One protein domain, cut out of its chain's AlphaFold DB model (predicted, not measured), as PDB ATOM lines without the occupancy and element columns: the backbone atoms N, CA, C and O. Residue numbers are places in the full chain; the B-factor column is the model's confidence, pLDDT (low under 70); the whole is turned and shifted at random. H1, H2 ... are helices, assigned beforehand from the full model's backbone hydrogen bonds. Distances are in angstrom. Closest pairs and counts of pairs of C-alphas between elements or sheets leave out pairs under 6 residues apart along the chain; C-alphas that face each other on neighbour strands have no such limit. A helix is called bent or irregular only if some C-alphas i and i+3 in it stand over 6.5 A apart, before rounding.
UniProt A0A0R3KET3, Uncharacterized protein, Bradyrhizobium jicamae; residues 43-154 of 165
ATOM      1  N   GLY A  43      14.458 -41.351 -37.857       90.44
ATOM      2  CA  GLY A  43      15.417 -41.548 -36.773       90.44
ATOM      3  C   GLY A  43      16.050 -40.241 -36.298       90.44
ATOM      4  O   GLY A  43      16.088 -39.981 -35.095       90.44
ATOM      5  N   ASN A  44      16.466 -39.377 -37.226       92.75
ATOM      6  CA  ASN A  44      17.056 -38.075 -36.910       92.75
ATOM      7  C   ASN A  44      16.060 -37.154 -36.199       92.75
ATOM      8  O   ASN A  44      16.420 -36.548 -35.193       92.75
ATOM      9  N   ARG A  45      14.799 -37.095 -36.656       92.44
ATOM     10  CA  ARG A  45      13.738 -36.336 -35.966       92.44
ATOM     11  C   ARG A  45      13.522 -36.846 -34.543       92.44
ATOM     12  O   ARG A  45      13.546 -36.065 -33.601       92.44
ATOM     13  N   ALA A  46      13.408 -38.161 -34.371       94.62
ATOM     14  CA  ALA A  46      13.247 -38.774 -33.056       94.62
ATOM     15  C   ALA A  46      14.468 -38.580 -32.135       94.62
ATOM     16  O   ALA A  46      14.328 -38.564 -30.912       94.62
ATOM     17  N   SER A  47      15.680 -38.484 -32.681       96.56
ATOM     18  CA  SER A  47      16.885 -38.185 -31.901       96.56
ATOM     19  C   SER A  47      16.916 -36.717 -31.470       96.56
ATOM     20  O   SER A  47      17.069 -36.446 -30.280       96.56
ATOM     21  N   SER A  48      16.667 -35.796 -32.405       95.75
ATOM     22  CA  SER A  48      16.580 -34.353 -32.151       95.75
ATOM     23  C   SER A  48      15.522 -34.023 -31.097       95.75
ATOM     24  O   SER A  48      15.815 -33.344 -30.117       95.75
ATOM     25  N   ALA A  49      14.322 -34.596 -31.223       96.69
ATOM     26  CA  ALA A  49      13.237 -34.388 -30.269       96.69
ATOM     27  C   ALA A  49      13.600 -34.852 -28.849       96.69
ATOM     28  O   ALA A  49      13.341 -34.144 -27.878       96.69
ATOM     29  N   ARG A  50      14.271 -36.007 -28.705       96.00
ATOM     30  CA  ARG A  50      14.766 -36.459 -27.391       96.00
ATOM     31  C   ARG A  50      15.800 -35.509 -26.817       96.00
ATOM     32  O   ARG A  50      15.770 -35.253 -25.621       96.00
ATOM     33  N   GLN A  51      16.715 -35.007 -27.642       97.44
ATOM     34  CA  GLN A  51      17.734 -34.064 -27.191       97.44
ATOM     35  C   GLN A  51      17.105 -32.751 -26.713       97.44
ATOM     36  O   GLN A  51      17.459 -32.285 -25.633       97.44
ATOM     37  N   ALA A  52      16.138 -32.204 -27.456       97.31
ATOM     38  CA  ALA A  52      15.396 -31.012 -27.050       97.31
ATOM     39  C   ALA A  52      14.645 -31.236 -25.725       97.31
ATOM     40  O   ALA A  52      14.756 -30.430 -24.802       97.31
ATOM     41  N   PHE A  53      13.951 -32.370 -25.590       96.81
ATOM     42  CA  PHE A  53      13.209 -32.702 -24.372       96.81
ATOM     43  C   PHE A  53      14.115 -32.940 -23.157       96.81
ATOM     44  O   PHE A  53      13.822 -32.463 -22.059       96.81
ATOM     45  N   LEU A  54      15.251 -33.621 -23.340       97.25
ATOM     46  CA  LEU A  54      16.264 -33.787 -22.293       97.25
ATOM     47  C   LEU A  54      16.876 -32.444 -21.886       97.25
ATOM     48  O   LEU A  54      17.046 -32.200 -20.694       97.25
ATOM     49  N   GLY A  55      17.154 -31.561 -22.850       97.62
ATOM     50  CA  GLY A  55      17.608 -30.196 -22.578       97.62
ATOM     51  C   GLY A  55      16.594 -29.409 -21.751       97.62
ATOM     52  O   GLY A  55      16.969 -28.715 -20.809       97.62
ATOM     53  N   TYR A  56      15.302 -29.580 -22.040       97.88
ATOM     54  CA  TYR A  56      14.229 -28.944 -21.275       97.88
ATOM     55  C   TYR A  56      14.165 -29.517 -19.859       97.88
ATOM     56  O   TYR A  56      14.097 -28.761 -18.896       97.88
ATOM     57  N   THR A  57      14.254 -30.838 -19.720       96.81
ATOM     58  CA  THR A  57      14.202 -31.501 -18.411       96.81
ATOM     59  C   THR A  57      15.376 -31.073 -17.526       96.81
ATOM     60  O   THR A  57      15.190 -30.795 -16.344       96.81
ATOM     61  N   ASP A  58      16.582 -30.953 -18.089       98.06
ATOM     62  CA  ASP A  58      17.750 -30.415 -17.381       98.06
ATOM     63  C   ASP A  58      17.553 -28.939 -16.986       98.06
ATOM     64  O   ASP A  58      17.846 -28.551 -15.852       98.06
ATOM     65  N   LEU A  59      16.982 -28.119 -17.879       97.62
ATOM     66  CA  LEU A  59      16.643 -26.728 -17.579       97.62
ATOM     67  C   LEU A  59      15.607 -26.622 -16.446       97.62
ATOM     68  O   LEU A  59      15.780 -25.797 -15.546       97.62
ATOM     69  N   ALA A  60      14.565 -27.454 -16.469       97.69
ATOM     70  CA  ALA A  60      13.526 -27.541 -15.446       97.69
ATOM     71  C   ALA A  60      14.098 -27.977 -14.096       97.69
ATOM     72  O   ALA A  60      13.826 -27.344 -13.075       97.69
ATOM     73  N   PHE A  61      14.971 -28.986 -14.100       97.12
ATOM     74  CA  PHE A  61      15.671 -29.444 -12.905       97.12
ATOM     75  C   PHE A  61      16.537 -28.340 -12.280       97.12
ATOM     76  O   PHE A  61      16.525 -28.152 -11.064       97.12
ATOM     77  N   LYS A  62      17.253 -27.566 -13.104       98.00
ATOM     78  CA  LYS A  62      18.092 -26.443 -12.650       98.00
ATOM     79  C   LYS A  62      17.286 -25.218 -12.213       98.00
ATOM     80  O   LYS A  62      17.802 -24.392 -11.465       98.00
ATOM     81  N   ASN A  63      16.038 -25.092 -12.662       97.50
ATOM     82  CA  ASN A  63      15.174 -23.943 -12.394       97.50
ATOM     83  C   ASN A  63      13.814 -24.388 -11.831       97.50
ATOM     84  O   ASN A  63      12.777 -24.119 -12.444       97.50
ATOM     85  N   PRO A  64      13.772 -25.007 -10.636       97.00
ATOM     86  CA  PRO A  64      12.528 -25.525 -10.066       97.00
ATOM     87  C   PRO A  64      11.479 -24.425  -9.841       97.00
ATOM     88  O   PRO A  64      10.287 -24.679  -9.975       97.00
ATOM     89  N   LYS A  65      11.918 -23.181  -9.585       96.44
ATOM     90  CA  LYS A  65      11.038 -22.007  -9.471       96.44
ATOM     91  C   LYS A  65      10.281 -21.668 -10.758       96.44
ATOM     92  O   LYS A  65       9.285 -20.963 -10.693       96.44
ATOM     93  N   PHE A  66      10.784 -22.103 -11.913       97.62
ATOM     94  CA  PHE A  66      10.117 -21.923 -13.196       97.62
ATOM     95  C   PHE A  66       9.343 -23.169 -13.583       97.62
ATOM     96  O   PHE A  66       8.232 -23.007 -14.050       97.62
ATOM     97  N   ALA A  67       9.859 -24.374 -13.321       97.00
ATOM     98  CA  ALA A  67       9.143 -25.627 -13.580       97.00
ATOM     99  C   ALA A  67       7.843 -25.761 -12.761       97.00
ATOM    100  O   ALA A  67       6.851 -26.298 -13.242       97.00
ATOM    101  N   GLN A  68       7.832 -25.253 -11.526       96.06
ATOM    102  CA  GLN A  68       6.642 -25.147 -10.675       96.06
ATOM    103  C   GLN A  68       6.461 -23.677 -10.260       96.06
ATOM    104  O   GLN A  68       6.844 -23.288  -9.153       96.06
ATOM    105  N   PRO A  69       5.960 -22.830 -11.174       96.44
ATOM    106  CA  PRO A  69       5.977 -21.387 -11.020       96.44
ATOM    107  C   PRO A  69       4.899 -20.884 -10.061       96.44
ATOM    108  O   PRO A  69       3.724 -21.231 -10.165       96.44
ATOM    109  N   ASP A  70       5.295 -19.953  -9.195       95.50
ATOM    110  CA  ASP A  70       4.375 -18.983  -8.601       95.50
ATOM    111  C   ASP A  70       4.285 -17.788  -9.556       95.50
ATOM    112  O   ASP A  70       5.106 -16.866  -9.518       95.50
ATOM    113  N   TYR A  71       3.334 -17.855 -10.490       94.31
ATOM    114  CA  TYR A  71       3.247 -16.889 -11.585       94.31
ATOM    115  C   TYR A  71       2.993 -15.455 -11.095       94.31
ATOM    116  O   TYR A  71       3.595 -14.518 -11.620       94.31
ATOM    117  N   GLU A  72       2.183 -15.275 -10.050       93.12
ATOM    118  CA  GLU A  72       1.920 -13.952  -9.469       93.12
ATOM    119  C   GLU A  72       3.193 -13.350  -8.868       93.12
ATOM    120  O   GLU A  72       3.506 -12.176  -9.088       93.12
ATOM    121  N   LYS A  73       3.986 -14.170  -8.169       95.75
ATOM    122  CA  LYS A  73       5.278 -13.734  -7.637       95.75
ATOM    123  C   LYS A  73       6.265 -13.379  -8.749       95.75
ATOM    124  O   LYS A  73       6.915 -12.340  -8.658       95.75
ATOM    125  N   ILE A  74       6.350 -14.190  -9.806       95.88
ATOM    126  CA  ILE A  74       7.208 -13.923 -10.976       95.88
ATOM    127  C   ILE A  74       6.809 -12.602 -11.647       95.88
ATOM    128  O   ILE A  74       7.664 -11.783 -11.982       95.88
ATOM    129  N   LYS A  75       5.504 -12.350 -11.793       93.00
ATOM    130  CA  LYS A  75       4.966 -11.103 -12.351       93.00
ATOM    131  C   LYS A  75       5.320  -9.892 -11.481       93.00
ATOM    132  O   LYS A  75       5.677  -8.844 -12.015       93.00
ATOM    133  N   ALA A  76       5.303 -10.035 -10.159       95.31
ATOM    134  CA  ALA A  76       5.671  -8.966  -9.231       95.31
ATOM    135  C   ALA A  76       7.191  -8.724  -9.103       95.31
ATOM    136  O   ALA A  76       7.598  -7.636  -8.702       95.31
ATOM    137  N   ALA A  77       8.036  -9.701  -9.445       92.00
ATOM    138  CA  ALA A  77       9.480  -9.659  -9.198       92.00
ATOM    139  C   ALA A  77      10.301  -8.788 -10.174       92.00
ATOM    140  O   ALA A  77      11.499  -8.590  -9.978       92.00
ATOM    141  N   GLY A  78       9.660  -8.224 -11.202       93.06
ATOM    142  CA  GLY A  78      10.280  -7.317 -12.169       93.06
ATOM    143  C   GLY A  78      10.569  -7.954 -13.530       93.06
ATOM    144  O   GLY A  78      10.337  -9.138 -13.765       93.06
ATOM    145  N   ARG A  79      11.053  -7.129 -14.467       94.94
ATOM    146  CA  ARG A  79      11.149  -7.493 -15.891       94.94
ATOM    147  C   ARG A  79      12.087  -8.669 -16.157       94.94
ATOM    148  O   ARG A  79      11.759  -9.514 -16.983       94.94
ATOM    149  N   ASP A  80      13.224  -8.734 -15.474       96.56
ATOM    150  CA  ASP A  80      14.234  -9.759 -15.749       96.56
ATOM    151  C   ASP A  80      13.732 -11.164 -15.392       96.56
ATOM    152  O   ASP A  80      13.912 -12.097 -16.172       96.56
ATOM    153  N   GLU A  81      13.040 -11.318 -14.258       96.12
ATOM    154  CA  GLU A  81      12.475 -12.610 -13.849       96.12
ATOM    155  C   GLU A  81      11.321 -13.038 -14.765       96.12
ATOM    156  O   GLU A  81      11.251 -14.205 -15.156       96.12
ATOM    157  N   GLN A  82      10.481 -12.094 -15.202       96.25
ATOM    158  CA  GLN A  82       9.449 -12.366 -16.208       96.25
ATOM    159  C   GLN A  82      10.053 -12.836 -17.539       96.25
ATOM    160  O   GLN A  82       9.569 -13.806 -18.115       96.25
ATOM    161  N   VAL A  83      11.122 -12.189 -18.020       96.69
ATOM    162  CA  VAL A  83      11.791 -12.569 -19.278       96.69
ATOM    163  C   VAL A  83      12.449 -13.945 -19.169       96.69
ATOM    164  O   VAL A  83      12.363 -14.739 -20.108       96.69
ATOM    165  N   GLN A  84      13.080 -14.257 -18.035       97.50
ATOM    166  CA  GLN A  84      13.644 -15.588 -17.792       97.50
ATOM    167  C   GLN A  84      12.556 -16.664 -17.801       97.50
ATOM    168  O   GLN A  84      12.727 -17.703 -18.438       97.50
ATOM    169  N   TYR A  85      11.425 -16.401 -17.147       98.25
ATOM    170  CA  TYR A  85      10.300 -17.327 -17.124       98.25
ATOM    171  C   TYR A  85       9.644 -17.490 -18.505       98.25
ATOM    172  O   TYR A  85       9.385 -18.611 -18.931       98.25
ATOM    173  N   GLU A  86       9.447 -16.406 -19.259       97.25
ATOM    174  CA  GLU A  86       8.949 -16.479 -20.640       97.25
ATOM    175  C   GLU A  86       9.893 -17.298 -21.535       97.25
ATOM    176  O   GLU A  86       9.439 -18.125 -22.329       97.25
ATOM    177  N   SER A  87      11.206 -17.121 -21.376       97.50
ATOM    178  CA  SER A  87      12.216 -17.898 -22.106       97.50
ATOM    179  C   SER A  87      12.165 -19.382 -21.726       97.50
ATOM    180  O   SER A  87      12.247 -20.243 -22.602       97.50
ATOM    181  N   PHE A  88      11.971 -19.682 -20.438       98.50
ATOM    182  CA  PHE A  88      11.779 -21.041 -19.936       98.50
ATOM    183  C   PHE A  88      10.558 -21.713 -20.576       98.50
ATOM    184  O   PHE A  88      10.688 -22.785 -21.166       98.50
ATOM    185  N   VAL A  89       9.389 -21.061 -20.524       98.31
ATOM    186  CA  VAL A  89       8.147 -21.593 -21.112       98.31
ATOM    187  C   VAL A  89       8.287 -21.751 -22.626       98.31
ATOM    188  O   VAL A  89       7.838 -22.744 -23.188       98.31
ATOM    189  N   THR A  90       8.968 -20.821 -23.297       97.44
ATOM    190  CA  THR A  90       9.217 -20.906 -24.742       97.44
ATOM    191  C   THR A  90      10.055 -22.134 -25.100       97.44
ATOM    192  O   THR A  90       9.709 -22.852 -26.039       97.44
ATOM    193  N   TYR A  91      11.117 -22.411 -24.336       97.88
ATOM    194  CA  TYR A  91      11.955 -23.595 -24.532       97.88
ATOM    195  C   TYR A  91      11.183 -24.894 -24.258       97.88
ATOM    196  O   TYR A  91      11.281 -25.844 -25.032       97.88
ATOM    197  N   PHE A  92      10.367 -24.914 -23.200       98.38
ATOM    198  CA  PHE A  92       9.456 -26.019 -22.897       98.38
ATOM    199  C   PHE A  92       8.494 -26.310 -24.058       98.38
ATOM    200  O   PHE A  92       8.430 -27.442 -24.538       98.38
ATOM    201  N   LEU A  93       7.787 -25.290 -24.556       98.06
ATOM    202  CA  LEU A  93       6.829 -25.457 -25.651       98.06
ATOM    203  C   LEU A  93       7.502 -25.946 -26.935       98.06
ATOM    204  O   LEU A  93       6.949 -26.805 -27.615       98.06
ATOM    205  N   TYR A  94       8.706 -25.454 -27.241       97.12
ATOM    206  CA  TYR A  94       9.486 -25.938 -28.381       97.12
ATOM    207  C   TYR A  94       9.883 -27.413 -28.223       97.12
ATOM    208  O   TYR A  94       9.714 -28.209 -29.144       97.12
ATOM    209  N   ALA A  95      10.360 -27.808 -27.040       97.88
ATOM    210  CA  ALA A  95      10.705 -29.198 -26.763       97.88
ATOM    211  C   ALA A  95       9.487 -30.133 -26.878       97.88
ATOM    212  O   ALA A  95       9.605 -31.240 -27.408       97.88
ATOM    213  N   CYS A  96       8.317 -29.682 -26.422       97.81
ATOM    214  CA  CYS A  96       7.068 -30.424 -26.562       97.81
ATOM    215  C   CYS A  96       6.561 -30.491 -28.003       97.81
ATOM    216  O   CYS A  96       6.104 -31.550 -28.419       97.81
ATOM    217  N   GLU A  97       6.687 -29.420 -28.787       96.94
ATOM    218  CA  GLU A  97       6.362 -29.430 -30.217       96.94
ATOM    219  C   GLU A  97       7.192 -30.473 -30.976       96.94
ATOM    220  O   GLU A  97       6.638 -31.321 -31.682       96.94
ATOM    221  N   GLU A  98       8.511 -30.475 -30.768       96.62
ATOM    222  CA  GLU A  98       9.412 -31.460 -31.369       96.62
ATOM    223  C   GLU A  98       9.056 -32.891 -30.938       96.62
ATOM    224  O   GLU A  98       9.023 -33.807 -31.764       96.62
ATOM    225  N   ALA A  99       8.756 -33.099 -29.651       95.94
ATOM    226  CA  ALA A  99       8.377 -34.405 -29.122       95.94
ATOM    227  C   ALA A  99       7.043 -34.909 -29.694       95.94
ATOM    228  O   ALA A  99       6.974 -36.048 -30.157       95.94
ATOM    229  N   ILE A 100       6.003 -34.074 -29.702       93.88
ATOM    230  CA  ILE A 100       4.681 -34.420 -30.239       93.88
ATOM    231  C   ILE A 100       4.793 -34.753 -31.732       93.88
ATOM    232  O   ILE A 100       4.320 -35.807 -32.162       93.88
ATOM    233  N   GLY A 101       5.509 -33.928 -32.503       93.12
ATOM    234  CA  GLY A 101       5.700 -34.147 -33.935       93.12
ATOM    235  C   GLY A 101       6.534 -35.392 -34.265       93.12
ATOM    236  O   GLY A 101       6.201 -36.142 -35.185       93.12
ATOM    237  N   ALA A 102       7.615 -35.655 -33.523       94.50
ATOM    238  CA  ALA A 102       8.494 -36.800 -33.780       94.50
ATOM    239  C   ALA A 102       7.938 -38.136 -33.260       94.50
ATOM    240  O   ALA A 102       8.295 -39.197 -33.782       94.50
ATOM    241  N   PHE A 103       7.081 -38.100 -32.235       93.25
ATOM    242  CA  PHE A 103       6.510 -39.277 -31.578       93.25
ATOM    243  C   PHE A 103       4.991 -39.369 -31.728       93.25
ATOM    244  O   PHE A 103       4.325 -39.963 -30.879       93.25
ATOM    245  N   ALA A 104       4.440 -38.840 -32.820       87.94
ATOM    246  CA  ALA A 104       3.015 -38.905 -33.120       87.94
ATOM    247  C   ALA A 104       2.439 -40.322 -32.896       87.94
ATOM    248  O   ALA A 104       2.983 -41.328 -33.356       87.94
ATOM    249  N   GLY A 105       1.335 -40.400 -32.147       86.56
ATOM    250  CA  GLY A 105       0.686 -41.659 -31.755       86.56
ATOM    251  C   GLY A 105       1.200 -42.288 -30.453       86.56
ATOM    252  O   GLY A 105       0.553 -43.197 -29.930       86.56
ATOM    253  N   LYS A 106       2.303 -41.791 -29.883       92.19
ATOM    254  CA  LYS A 106       2.826 -42.219 -28.579       92.19
ATOM    255  C   LYS A 106       2.293 -41.329 -27.462       92.19
ATOM    256  O   LYS A 106       2.779 -40.221 -27.236       92.19
ATOM    257  N   ARG A 107       1.254 -41.808 -26.775       93.31
ATOM    258  CA  ARG A 107       0.502 -41.026 -25.778       93.31
ATOM    259  C   ARG A 107       1.349 -40.584 -24.588       93.31
ATOM    260  O   ARG A 107       1.032 -39.570 -23.985       93.31
ATOM    261  N   GLU A 108       2.404 -41.320 -24.260       94.25
ATOM    262  CA  GLU A 108       3.291 -41.012 -23.143       94.25
ATOM    263  C   GLU A 108       3.999 -39.660 -23.303       94.25
ATOM    264  O   GLU A 108       4.122 -38.930 -22.326       94.25
ATOM    265  N   TRP A 109       4.378 -39.279 -24.527       94.19
ATOM    266  CA  TRP A 109       5.047 -38.001 -24.785       94.19
ATOM    267  C   TRP A 109       4.098 -36.820 -24.613       94.19
ATOM    268  O   TRP A 109       4.438 -35.844 -23.948       94.19
ATOM    269  N   LEU A 110       2.884 -36.941 -25.155       94.44
ATOM    270  CA  LEU A 110       1.850 -35.931 -24.957       94.44
ATOM    271  C   LEU A 110       1.469 -35.820 -23.475       94.44
ATOM    272  O   LEU A 110       1.366 -34.713 -22.967       94.44
ATOM    273  N   ALA A 111       1.344 -36.944 -22.765       94.88
ATOM    274  CA  ALA A 111       1.026 -36.949 -21.339       94.88
ATOM    275  C   ALA A 111       2.110 -36.265 -20.486       94.88
ATOM    276  O   ALA A 111       1.777 -35.544 -19.546       94.88
ATOM    277  N   SER A 112       3.395 -36.452 -20.810       94.75
ATOM    278  CA  SER A 112       4.488 -35.719 -20.156       94.75
ATOM    279  C   SER A 112       4.385 -34.215 -20.404       94.75
ATOM    280  O   SER A 112       4.475 -33.432 -19.463       94.75
ATOM    281  N   CYS A 113       4.123 -33.812 -21.648       97.00
ATOM    282  CA  CYS A 113       3.903 -32.410 -21.987       97.00
ATOM    283  C   CYS A 113       2.665 -31.824 -21.293       97.00
ATOM    284  O   CYS A 113       2.726 -30.709 -20.788       97.00
ATOM    285  N   ASP A 114       1.556 -32.561 -21.213       96.44
ATOM    286  CA  ASP A 114       0.339 -32.137 -20.513       96.44
ATOM    287  C   ASP A 114       0.587 -31.906 -19.019       96.44
ATOM    288  O   ASP A 114       0.100 -30.924 -18.448       96.44
ATOM    289  N   TYR A 115       1.345 -32.808 -18.390       95.44
ATOM    290  CA  TYR A 115       1.689 -32.724 -16.974       95.44
ATOM    291  C   TYR A 115       2.462 -31.436 -16.666       95.44
ATOM    292  O   TYR A 115       2.074 -30.687 -15.765       95.44
ATOM    293  N   ASP A 116       3.486 -31.145 -17.466       96.69
ATOM    294  CA  ASP A 116       4.335 -29.967 -17.295       96.69
ATOM    295  C   ASP A 116       3.681 -28.673 -17.796       96.69
ATOM    296  O   ASP A 116       3.993 -27.597 -17.304       96.69
ATOM    297  N   LEU A 117       2.731 -28.738 -18.734       97.75
ATOM    298  CA  LEU A 117       2.046 -27.552 -19.254       97.75
ATOM    299  C   LEU A 117       1.132 -26.908 -18.207       97.75
ATOM    300  O   LEU A 117       0.977 -25.684 -18.189       97.75
ATOM    301  N   LYS A 118       0.496 -27.718 -17.351       95.94
ATOM    302  CA  LYS A 118      -0.578 -27.271 -16.448       95.94
ATOM    303  C   LYS A 118      -0.204 -26.042 -15.598       95.94
ATOM    304  O   LYS A 118      -1.007 -25.105 -15.575       95.94
ATOM    305  N   PRO A 119       0.966 -25.975 -14.935       96.31
ATOM    306  CA  PRO A 119       1.354 -24.811 -14.137       96.31
ATOM    307  C   PRO A 119       1.582 -23.535 -14.965       96.31
ATOM    308  O   PRO A 119       1.495 -22.431 -14.432       96.31
ATOM    309  N   HIS A 120       1.833 -23.663 -16.271       97.75
ATOM    310  CA  HIS A 120       2.115 -22.544 -17.175       97.75
ATOM    311  C   HIS A 120       0.871 -21.962 -17.851       97.75
ATOM    312  O   HIS A 120       0.946 -20.895 -18.465       97.75
ATOM    313  N   LEU A 121      -0.283 -22.625 -17.741       97.44
ATOM    314  CA  LEU A 121      -1.522 -22.189 -18.389       97.44
ATOM    315  C   LEU A 121      -1.946 -20.751 -18.028       97.44
ATOM    316  O   LEU A 121      -2.357 -20.043 -18.949       97.44
ATOM    317  N   PRO A 122      -1.818 -20.266 -16.772       96.62
ATOM    318  CA  PRO A 122      -2.104 -18.867 -16.447       96.62
ATOM    319  C   PRO A 122      -1.283 -17.866 -17.263       96.62
ATOM    320  O   PRO A 122      -1.834 -16.946 -17.869       96.62
ATOM    321  N   PHE A 123       0.028 -18.103 -17.362       96.69
ATOM    322  CA  PHE A 123       0.925 -17.288 -18.177       96.69
ATOM    323  C   PHE A 123       0.536 -17.330 -19.653       96.69
ATOM    324  O   PHE A 123       0.417 -16.285 -20.286       96.69
ATOM    325  N   LEU A 124       0.287 -18.523 -20.200       97.31
ATOM    326  CA  LEU A 124      -0.081 -18.679 -21.609       97.31
ATOM    327  C   LEU A 124      -1.418 -18.011 -21.935       97.31
ATOM    328  O   LEU A 124      -1.564 -17.435 -23.011       97.31
ATOM    329  N   CYS A 125      -2.373 -18.044 -21.007       96.81
ATOM    330  CA  CYS A 125      -3.643 -17.343 -21.132       96.81
ATOM    331  C   CYS A 125      -3.442 -15.826 -21.222       96.81
ATOM    332  O   CYS A 125      -3.905 -15.211 -22.185       96.81
ATOM    333  N   GLU A 126      -2.710 -15.228 -20.276       95.81
ATOM    334  CA  GLU A 126      -2.444 -13.784 -20.282       95.81
ATOM    335  C   GLU A 126      -1.622 -13.366 -21.505       95.81
ATOM    336  O   GLU A 126      -1.967 -12.407 -22.199       95.81
ATOM    337  N   LYS A 127      -0.555 -14.114 -21.809       95.44
ATOM    338  CA  LYS A 127       0.344 -13.841 -22.930       95.44
ATOM    339  C   LYS A 127      -0.393 -13.906 -24.260       95.44
ATOM    340  O   LYS A 127      -0.236 -12.999 -25.068       95.44
ATOM    341  N   ASN A 128      -1.221 -14.927 -24.482       93.94
ATOM    342  CA  ASN A 128      -1.987 -15.059 -25.719       93.94
ATOM    343  C   ASN A 128      -3.109 -14.013 -25.832       93.94
ATOM    344  O   ASN A 128      -3.413 -13.570 -26.935       93.94
ATOM    345  N   ALA A 129      -3.707 -13.589 -24.714       93.38
ATOM    346  CA  ALA A 129      -4.688 -12.504 -24.715       93.38
ATOM    347  C   ALA A 129      -4.042 -11.149 -25.054       93.38
ATOM    348  O   ALA A 129      -4.585 -10.390 -25.854       93.38
ATOM    349  N   ALA A 130      -2.871 -10.860 -24.482       94.25
ATOM    350  CA  ALA A 130      -2.138  -9.620 -24.731       94.25
ATOM    351  C   ALA A 130      -1.425  -9.610 -26.094       94.25
ATOM    352  O   ALA A 130      -1.295  -8.563 -26.726       94.25
ATOM    353  N   GLN A 131      -0.925 -10.766 -26.534       94.94
ATOM    354  CA  GLN A 131      -0.096 -10.936 -27.727       94.94
ATOM    355  C   GLN A 131      -0.529 -12.200 -28.490       94.94
ATOM    356  O   GLN A 131       0.154 -13.223 -28.426       94.94
ATOM    357  N   PRO A 132      -1.625 -12.151 -29.272       90.38
ATOM    358  CA  PRO A 132      -2.120 -13.320 -30.012       90.38
ATOM    359  C   PRO A 132      -1.101 -13.919 -30.994       90.38
ATOM    360  O   PRO A 132      -1.153 -15.104 -31.313       90.38
ATOM    361  N   ALA A 133      -0.143 -13.109 -31.459       93.75
ATOM    362  CA  ALA A 133       0.952 -13.560 -32.313       93.75
ATOM    363  C   ALA A 133       1.923 -14.527 -31.609       93.75
ATOM    364  O   ALA A 133       2.634 -15.250 -32.296       93.75
ATOM    365  N   TYR A 134       1.940 -14.577 -30.270       93.56
ATOM    366  CA  TYR A 134       2.822 -15.464 -29.508       93.56
ATOM    367  C   TYR A 134       2.571 -16.937 -29.840       93.56
ATOM    368  O   TYR A 134       3.497 -17.649 -30.201       93.56
ATOM    369  N   LEU A 135       1.317 -17.403 -29.801       93.81
ATOM    370  CA  LEU A 135       1.029 -18.794 -30.165       93.81
ATOM    371  C   LEU A 135       1.182 -19.050 -31.671       93.81
ATOM    372  O   LEU A 135       1.424 -20.184 -32.075       93.81
ATOM    373  N   ALA A 136       1.084 -18.015 -32.505       94.06
ATOM    374  CA  ALA A 136       1.237 -18.147 -33.953       94.06
ATOM    375  C   ALA A 136       2.668 -18.511 -34.392       94.06
ATOM    376  O   ALA A 136       2.855 -18.890 -35.545       94.06
ATOM    377  N   THR A 137       3.666 -18.426 -33.502       94.50
ATOM    378  CA  THR A 137       5.044 -18.857 -33.796       94.50
ATOM    379  C   THR A 137       5.237 -20.373 -33.730       94.50
ATOM    380  O   THR A 137       6.298 -20.855 -34.114       94.50
ATOM    381  N   TYR A 138       4.244 -21.114 -33.234       95.62
ATOM    382  CA  TYR A 138       4.282 -22.568 -33.070       95.62
ATOM    383  C   TYR A 138       3.529 -23.290 -34.190       95.62
ATOM    384  O   TYR A 138       2.655 -22.716 -34.850       95.62
ATOM    385  N   GLY A 139       3.816 -24.578 -34.375       95.00
ATOM    386  CA  GLY A 139       3.084 -25.448 -35.288       95.00
ATOM    387  C   GLY A 139       1.588 -25.540 -34.955       95.00
ATOM    388  O   GLY A 139       1.159 -25.371 -33.812       95.00
ATOM    389  N   ALA A 140       0.759 -25.833 -35.963       95.38
ATOM    390  CA  ALA A 140      -0.699 -25.888 -35.803       95.38
ATOM    391  C   ALA A 140      -1.158 -26.915 -34.748       95.38
ATOM    392  O   ALA A 140      -2.126 -26.667 -34.028       95.38
ATOM    393  N   GLU A 141      -0.451 -28.043 -34.634       93.88
ATOM    394  CA  GLU A 141      -0.721 -29.074 -33.628       93.88
ATOM    395  C   GLU A 141      -0.476 -28.546 -32.208       93.88
ATOM    396  O   GLU A 141      -1.369 -28.622 -31.367       93.88
ATOM    397  N   THR A 142       0.668 -27.899 -31.969       95.62
ATOM    398  CA  THR A 142       1.011 -27.258 -30.689       95.62
ATOM    399  C   THR A 142       0.019 -26.159 -30.321       95.62
ATOM    400  O   THR A 142      -0.454 -26.091 -29.186       95.62
ATOM    401  N   GLN A 143      -0.364 -25.318 -31.286       96.25
ATOM    402  CA  GLN A 143      -1.384 -24.292 -31.070       96.25
ATOM    403  C   GLN A 143      -2.715 -24.902 -30.622       96.25
ATOM    404  O   GLN A 143      -3.359 -24.390 -29.702       96.25
ATOM    405  N   GLN A 144      -3.148 -25.977 -31.281       95.75
ATOM    406  CA  GLN A 144      -4.396 -26.657 -30.953       95.75
ATOM    407  C   GLN A 144      -4.318 -27.360 -29.597       95.75
ATOM    408  O   GLN A 144      -5.285 -27.312 -28.831       95.75
ATOM    409  N   TRP A 145      -3.175 -27.967 -29.285       95.94
ATOM    410  CA  TRP A 145      -2.887 -28.572 -27.991       95.94
ATOM    411  C   TRP A 145      -3.023 -27.546 -26.862       95.94
ATOM    412  O   TRP A 145      -3.870 -27.723 -25.990       95.94
ATOM    413  N   ILE A 146      -2.324 -26.408 -26.938       96.88
ATOM    414  CA  ILE A 146      -2.389 -25.349 -25.915       96.88
ATOM    415  C   ILE A 146      -3.818 -24.815 -25.752       96.88
ATOM    416  O   ILE A 146      -4.312 -24.691 -24.630       96.88
ATOM    417  N   LYS A 147      -4.523 -24.536 -26.859       95.56
ATOM    418  CA  LYS A 147      -5.925 -24.075 -26.822       95.56
ATOM    419  C   LYS A 147      -6.841 -25.090 -26.138       95.56
ATOM    420  O   LYS A 147      -7.722 -24.709 -25.366       95.56
ATOM    421  N   THR A 148      -6.632 -26.375 -26.413       96.06
ATOM    422  CA  THR A 148      -7.391 -27.463 -25.791       96.06
ATOM    423  C   THR A 148      -7.087 -27.541 -24.300       96.06
ATOM    424  O   THR A 148      -8.017 -27.604 -23.503       96.06
ATOM    425  N   SER A 149      -5.819 -27.445 -23.903       96.12
ATOM    426  CA  SER A 149      -5.398 -27.486 -22.500       96.12
ATOM    427  C   SER A 149      -5.935 -26.306 -21.685       96.12
ATOM    428  O   SER A 149      -6.451 -26.514 -20.588       96.12
ATOM    429  N   LEU A 150      -5.924 -25.088 -22.242       95.44
ATOM    430  CA  LEU A 150      -6.561 -23.909 -21.636       95.44
ATOM    431  C   LEU A 150      -8.056 -24.142 -21.388       95.44
ATOM    432  O   LEU A 150      -8.550 -23.910 -20.284       95.44
ATOM    433  N   LYS A 151      -8.770 -24.659 -22.398       93.88
ATOM    434  CA  LYS A 151     -10.200 -24.976 -22.292       93.88
ATOM    435  C   LYS A 151     -10.465 -26.058 -21.244       93.88
ATOM    436  O   LYS A 151     -11.354 -25.887 -20.416       93.88
ATOM    437  N   THR A 152      -9.699 -27.147 -21.259       93.44
ATOM    438  CA  THR A 152      -9.841 -28.269 -20.319       93.44
ATOM    439  C   THR A 152      -9.605 -27.829 -18.877       93.44
ATOM    440  O   THR A 152     -10.352 -28.215 -17.986       93.44
ATOM    441  N   ALA A 153      -8.614 -26.968 -18.642       92.44
ATOM    442  CA  ALA A 153      -8.324 -26.422 -17.319       92.44
ATOM    443  C   ALA A 153      -9.224 -25.233 -16.925       92.44
ATOM    444  O   ALA A 153      -9.032 -24.651 -15.858       92.44
ATOM    445  N   SER A 154     -10.191 -24.858 -17.774       91.44
ATOM    446  CA  SER A 154     -11.060 -23.683 -17.598       91.44
ATOM    447  C   SER A 154     -10.291 -22.372 -17.373       91.44
ATOM    448  O   SER A 154     -10.775 -21.466 -16.696       91.44
TER     449      SER A 154
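AT A GLANCE: This is residues 43 to 154 of the 165 residues of an uncharacterized protein of Bradyrhizobium jicamae (UniProt A0A0R3KET3). The long helix H4 runs through the middle of a helical body, with H1 and H5a each packed on it and running opposite ways to it. H5 then bends sharply into H5b, H6 meets H4 with its residues 141 to 142 alone and stands at a steep tilt to it, and the short H2 and H3 lie between H1 and H4 along the chain. The printed part has 112 residues with six named helices, H1 to H6 in order, and no named strand; the class is all helix. It is compact, with a radius of gyration of the C-alphas of 13.8 A and spans of 43 by 30 by 22 A.

HOW THE PARTS SIT: H1, residues 43 to 62, touches the hub H4, residues 79 to 102, at a shallow tilt of 30 degrees, opposite ways; their closest C-alphas, Phe 53 and Ala 95, are 4.9 A apart. H2, residues 64 to 67, only just touches H1, only at the corner, with 3 pairs of C-alphas within 8 A, the closest those of Ala 60 and Ala 67 at 5.1 A. H3, residues 71 to 76, forms a helical hairpin with H4, whose residues 81 to 85 alone touch it; the closest C-alphas are Ile 74 and Gln 82, 5.9 A. H5, residues 107 to 130, was assigned as one helix by its hydrogen bonds but is bent, C-alphas 119 and 122 being 7.3 A apart; its arms H5a, residues 107 to 119, and H5b, residues 122 to 130, are about perpendicular at 78 degrees. H5a is irregular, with C-alphas 116 and 119 6.7 A apart, and forms a helical hairpin with H4 through Cys 113 and Cys 96, the closest C-alphas at 5.9 A. H6, residues 140 to 152, touches H4 at a steep tilt of 67 degrees, closest at the C-alphas of Thr 142 and Glu 97, 5.8 A. Every O i to N i+4 pair is within hydrogen-bond range in H1, H3, H4, H5b and H6, and 8 of 9 in H5a; H2 is too short for one.

IN THESE COORDINATES: H1 begins at C-alpha 43 (15.417, -41.548, -36.773) and is 28.6 A long; H4 is 34.4 A. H6, 18.1 A, ends at C-alpha 152 (-9.841, -28.269, -20.319).

THE WHOLE: The C-alphas farthest apart, Gly 43 and Ala 76, are 43.8 A apart. The printed part has no cut and no long link, and no printed residue is under 70 in pLDDT.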